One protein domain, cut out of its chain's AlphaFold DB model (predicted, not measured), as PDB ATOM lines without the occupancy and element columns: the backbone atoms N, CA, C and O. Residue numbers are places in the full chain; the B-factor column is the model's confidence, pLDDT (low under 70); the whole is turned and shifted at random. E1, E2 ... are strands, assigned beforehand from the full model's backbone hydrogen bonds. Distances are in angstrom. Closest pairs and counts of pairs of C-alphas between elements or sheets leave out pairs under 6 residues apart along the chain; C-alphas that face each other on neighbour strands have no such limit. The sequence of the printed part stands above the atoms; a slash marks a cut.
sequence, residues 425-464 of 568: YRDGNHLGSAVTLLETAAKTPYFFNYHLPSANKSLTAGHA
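This is residues 425 to 464 of the 568 residues of an uncharacterized protein of Legionellales bacterium (UniProt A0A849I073). This is a piece with little regular structure: a small two-stranded hairpin, E1 and E2, makes one end of an elongated shape, and loops without named elements make the rest. The C-alphas of Ala 441, in the hairpin's turn, and Asn 456, in the loops, are the two farthest apart, at 32.6 A. The printed part has 40 residues, with two named strands, E1 then E2, antiparallel, and no named helix; the class is all strand, with only 8 residues in named elements. It is only just loose, close to compact, with a radius of gyration of the C-alphas of 10.9 A and spans of 32 by 19 by 13 A.

The printed part begins at Tyr 425, C-alpha (-7.324, -5.334, 90.551). E1, residues 436 to 439, is 10.3 A long and begins at C-alpha 436 (-1.381, -1.903, 98.342). E2, residues 445 to 448, is 9.2 A long and ends at C-alpha 448 (-5.366, -0.013, 95.074).

E1 and E2 form a hairpin with a tight link of 5 residues. Their directions stand at 142 degrees. C-alphas 437 and 447 face each other at 4.8 A. N 438 and O 446 are within hydrogen-bond range at 2.8 A, and so are N 448 and O 436 at 2.9 A.

The printed part has no cut. Residues 449 to 464 hold no named element. Mean pLDDT of the printed part is 83.6; residues 454 to 459 are under 70.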
ATOM      1  N   TYR A 425      -7.981  -4.215  91.236       85.56
ATOM      2  CA  TYR A 425      -7.324  -5.334  90.551       85.56
ATOM      3  C   TYR A 425      -6.060  -5.733  91.298       85.56
ATOM      4  O   TYR A 425      -5.130  -4.939  91.423       85.56
ATOM      5  N   ARG A 426      -6.025  -6.973  91.787       88.06
ATOM      6  CA  ARG A 426      -4.853  -7.509  92.483       88.06
ATOM      7  C   ARG A 426      -3.653  -7.648  91.549       88.06
ATOM      8  O   ARG A 426      -2.573  -7.217  91.919       88.06
ATOM      9  N   ASP A 427      -3.860  -8.225  90.369       84.94
ATOM     10  CA  ASP A 427      -2.814  -8.570  89.405       84.94
ATOM     11  C   ASP A 427      -3.239  -8.168  87.982       84.94
ATOM     12  O   ASP A 427      -4.373  -7.734  87.760       84.94
ATOM     13  N   GLY A 428      -2.336  -8.312  87.008       77.81
ATOM     14  CA  GLY A 428      -2.638  -8.062  85.589       77.81
ATOM     15  C   GLY A 428      -2.761  -6.578  85.231       77.81
ATOM     16  O   GLY A 428      -3.297  -6.231  84.180       77.81
ATOM     17  N   ASN A 429      -2.271  -5.702  86.106       78.69
ATOM     18  CA  ASN A 429      -2.150  -4.272  85.851       78.69
ATOM     19  C   ASN A 429      -0.755  -3.919  85.301       78.69
ATOM     20  O   ASN A 429       0.118  -4.778  85.170       78.69
ATOM     21  N   HIS A 430      -0.543  -2.640  84.986       80.94
ATOM     22  CA  HIS A 430       0.715  -2.151  84.418       80.94
ATOM     23  C   HIS A 430       1.955  -2.460  85.283       80.94
ATOM     24  O   HIS A 430       2.996  -2.820  84.742       80.94
ATOM     25  N   LEU A 431       1.828  -2.371  86.609       84.25
ATOM     26  CA  LEU A 431       2.898  -2.654  87.572       84.25
ATOM     27  C   LEU A 431       2.990  -4.153  87.926       84.25
ATOM     28  O   LEU A 431       3.799  -4.553  88.759       84.25
ATOM     29  N   GLY A 432       2.163  -5.000  87.309       83.75
ATOM     30  CA  GLY A 432       2.079  -6.438  87.556       83.75
ATOM     31  C   GLY A 432       1.161  -6.812  88.723       83.75
ATOM     32  O   GLY A 432       0.335  -7.709  88.555       83.75
ATOM     33  N   SER A 433       1.259  -6.108  89.857       88.69
ATOM     34  CA  SER A 433       0.436  -6.314  91.063       88.69
ATOM     35  C   SER A 433      -0.116  -5.002  91.629       88.69
ATOM     36  O   SER A 433       0.270  -3.921  91.194       88.69
ATOM     37  N   ALA A 434      -1.062  -5.064  92.562       92.62
ATOM     38  CA  ALA A 434      -1.619  -3.890  93.227       92.62
ATOM     39  C   ALA A 434      -0.574  -3.206  94.106       92.62
ATOM     40  O   ALA A 434       0.256  -3.872  94.727       92.62
ATOM     41  N   VAL A 435      -0.613  -1.876  94.187       93.81
ATOM     42  CA  VAL A 435       0.319  -1.091  95.015       93.81
ATOM     43  C   VAL A 435       0.175  -1.490  96.477       93.81
ATOM     44  O   VAL A 435       1.167  -1.779  97.140       93.81
ATOM     45  N   THR A 436      -1.063  -1.542  96.962       94.12
ATOM     46  CA  THR A 436      -1.381  -1.903  98.342       94.12
ATOM     47  C   THR A 436      -2.839  -2.353  98.464       94.12
ATOM     48  O   THR A 436      -3.638  -2.185  97.538       94.12
ATOM     49  N   LEU A 437      -3.177  -2.938  99.608       93.56
ATOM     50  CA  LEU A 437      -4.533  -3.322  99.976       93.56
ATOM     51  C   LEU A 437      -5.131  -2.257 100.900       93.56
ATOM     52  O   LEU A 437      -4.510  -1.875 101.887       93.56
ATOM     53  N   LEU A 438      -6.342  -1.798 100.610       92.94
ATOM     54  CA  LEU A 438      -7.116  -0.888 101.453       92.94
ATOM     55  C   LEU A 438      -8.399  -1.574 101.929       92.94
ATOM     56  O   LEU A 438      -8.943  -2.439 101.245       92.94
ATOM     57  N   GLU A 439      -8.891  -1.167 103.093       91.00
ATOM     58  CA  GLU A 439     -10.216  -1.535 103.598       91.00
ATOM     59  C   GLU A 439     -11.221  -0.444 103.222       91.00
ATOM     60  O   GLU A 439     -10.966   0.742 103.438       91.00
ATOM     61  N   THR A 440     -12.353  -0.837 102.639       89.25
ATOM     62  CA  THR A 440     -13.472   0.075 102.369       89.25
ATOM     63  C   THR A 440     -14.364   0.236 103.603       89.25
ATOM     64  O   THR A 440     -14.307  -0.564 104.537       89.25
ATOM     65  N   ALA A 441     -15.260   1.230 103.585       85.19
ATOM     66  CA  ALA A 441     -16.265   1.410 104.638       85.19
ATOM     67  C   ALA A 441     -17.152   0.163 104.846       85.19
ATOM     68  O   ALA A 441     -17.542  -0.132 105.970       85.19
ATOM     69  N   ALA A 442     -17.384  -0.613 103.784       86.19
ATOM     70  CA  ALA A 442     -18.180  -1.839 103.795       86.19
ATOM     71  C   ALA A 442     -17.404  -3.097 104.209       86.19
ATOM     72  O   ALA A 442     -17.861  -4.225 103.972       86.19
ATOM     73  N   LYS A 443     -16.202  -2.915 104.772       90.31
ATOM     74  CA  LYS A 443     -15.280  -3.993 105.134       90.31
ATOM     75  C   LYS A 443     -14.909  -4.867 103.935       90.31
ATOM     76  O   LYS A 443     -14.703  -6.062 104.090       90.31
ATOM     77  N   THR A 444     -14.822  -4.314 102.725       91.19
ATOM     78  CA  THR A 444     -14.375  -5.065 101.540       91.19
ATOM     79  C   THR A 444     -12.910  -4.764 101.224       91.19
ATOM     80  O   THR A 444     -12.449  -3.645 101.467       91.19
ATOM     81  N   PRO A 445     -12.154  -5.715 100.649       92.81
ATOM     82  CA  PRO A 445     -10.797  -5.439 100.212       92.81
ATOM     83  C   PRO A 445     -10.774  -4.621  98.925       92.81
ATOM     84  O   PRO A 445     -11.403  -4.988  97.936       92.81
ATOM     85  N   TYR A 446      -9.989  -3.551  98.913       92.81
ATOM     86  CA  TYR A 446      -9.727  -2.747  97.730       92.81
ATOM     87  C   TYR A 446      -8.247  -2.804  97.348       92.81
ATOM     88  O   TYR A 446      -7.377  -2.267  98.031       92.81
ATOM     89  N   PHE A 447      -7.956  -3.471  96.236       93.38
ATOM     90  CA  PHE A 447      -6.630  -3.570  95.641       93.38
ATOM     91  C   PHE A 447      -6.309  -2.278  94.880       93.38
ATOM     92  O   PHE A 447      -6.658  -2.112  93.703       93.38
ATOM     93  N   PHE A 448      -5.657  -1.349  95.576       93.44
ATOM     94  CA  PHE A 448      -5.366  -0.013  95.074       93.44
ATOM     95  C   PHE A 448      -4.276  -0.029  93.998       93.44
ATOM     96  O   PHE A 448      -3.233  -0.671  94.136       93.44
ATOM     97  N   ASN A 449      -4.522   0.727  92.930       91.75
ATOM     98  CA  ASN A 449      -3.619   0.907  91.805       91.75
ATOM     99  C   ASN A 449      -3.669   2.356  91.326       91.75
ATOM    100  O   ASN A 449      -4.745   2.944  91.261       91.75
ATOM    101  N   TYR A 450      -2.520   2.890  90.911       90.12
ATOM    102  CA  TYR A 450      -2.459   4.183  90.224       90.12
ATOM    103  C   TYR A 450      -2.960   4.109  88.781       90.12
ATOM    104  O   TYR A 450      -3.514   5.068  88.254       90.12
ATOM    105  N   HIS A 451      -2.737   2.966  88.135       86.50
ATOM    106  CA  HIS A 451      -2.996   2.771  86.717       86.50
ATOM    107  C   HIS A 451      -4.370   2.143  86.499       86.50
ATOM    108  O   HIS A 451      -4.769   1.220  87.215       86.50
ATOM    109  N   LEU A 452      -5.068   2.610  85.466       79.25
ATOM    110  CA  LEU A 452      -6.271   1.947  84.981       79.25
ATOM    111  C   LEU A 452      -5.915   0.592  84.340       79.25
ATOM    112  O   LEU A 452      -4.800   0.403  83.848       79.25
ATOM    113  N   PRO A 453      -6.848  -0.374  84.326       70.56
ATOM    114  CA  PRO A 453      -6.647  -1.621  83.598       70.56
ATOM    115  C   PRO A 453      -6.467  -1.340  82.097       70.56
ATOM    116  O   PRO A 453      -7.218  -0.564  81.509       70.56
ATOM    117  N   SER A 454      -5.493  -2.000  81.469       65.62
ATOM    118  CA  SER A 454      -5.198  -1.864  80.038       65.62
ATOM    119  C   SER A 454      -5.183  -3.237  79.378       65.62
ATOM    120  O   SER A 454      -4.354  -4.082  79.708       65.62
ATOM    121  N   ALA A 455      -6.101  -3.462  78.434       58.31
ATOM    122  CA  ALA A 455      -6.233  -4.739  77.727       58.31
ATOM    123  C   ALA A 455      -5.043  -5.036  76.791       58.31
ATOM    124  O   ALA A 455      -4.727  -6.194  76.541       58.31
ATOM    125  N   ASN A 456      -4.354  -3.995  76.310       57.22
ATOM    126  CA  ASN A 456      -3.345  -4.100  75.248       57.22
ATOM    127  C   ASN A 456      -1.919  -3.781  75.721       57.22
ATOM    128  O   ASN A 456      -1.072  -3.421  74.908       57.22
ATOM    129  N   LYS A 457      -1.640  -3.862  77.032       56.69
ATOM    130  CA  LYS A 457      -0.364  -3.421  77.643       56.69
ATOM    131  C   LYS A 457       0.011  -1.958  77.340       56.69
ATOM    132  O   LYS A 457       1.131  -1.546  77.628       56.69
ATOM    133  N   SER A 458      -0.902  -1.160  76.785       62.69
ATOM    134  CA  SER A 458      -0.686   0.268  76.572       62.69
ATOM    135  C   SER A 458      -0.553   0.952  77.928       62.69
ATOM    136  O   SER A 458      -1.389   0.744  78.810       62.69
ATOM    137  N   LEU A 459       0.511   1.736  78.082       66.50
ATOM    138  CA  LEU A 459       0.827   2.504  79.281       66.50
ATOM    139  C   LEU A 459      -0.305   3.496  79.577       66.50
ATOM    140  O   LEU A 459      -0.443   4.507  78.895       66.50
ATOM    141  N   THR A 460      -1.121   3.219  80.591       77.19
ATOM    142  CA  THR A 460      -2.037   4.222  81.149       77.19
ATOM    143  C   THR A 460      -1.273   5.054  82.169       77.19
ATOM    144  O   THR A 460      -0.608   4.477  83.031       77.19
ATOM    145  N   ALA A 461      -1.372   6.382  82.116       84.44
ATOM    146  CA  ALA A 461      -0.755   7.241  83.122       84.44
ATOM    147  C   ALA A 461      -1.323   6.949  84.525       84.44
ATOM    148  O   ALA A 461      -2.515   6.693  84.676       84.44
ATOM    149  N   GLY A 462      -0.456   6.969  85.540       87.69
ATOM    150  CA  GLY A 462      -0.798   6.688  86.938       87.69
ATOM    151  C   GLY A 462      -0.861   7.946  87.806       87.69
ATOM    152  O   GLY A 462      -0.333   7.951  88.914       87.69
ATOM    153  N   HIS A 463      -1.400   9.049  87.282       90.44
ATOM    154  CA  HIS A 463      -1.441  10.313  88.020       90.44
ATOM    155  C   HIS A 463      -2.402  10.232  89.209       90.44
ATOM    156  O   HIS A 463      -3.529   9.758  89.079       90.44
ATOM    157  N   ALA A 464      -1.967  10.741  90.360       92.25
ATOM    158  CA  ALA A 464      -2.765  10.801  91.576       92.25
ATOM    159  C   ALA A 464      -2.638  12.172  92.241       92.25
ATOM    160  O   ALA A 464      -1.575  12.793  92.219       92.25
TER     161      ALA A 464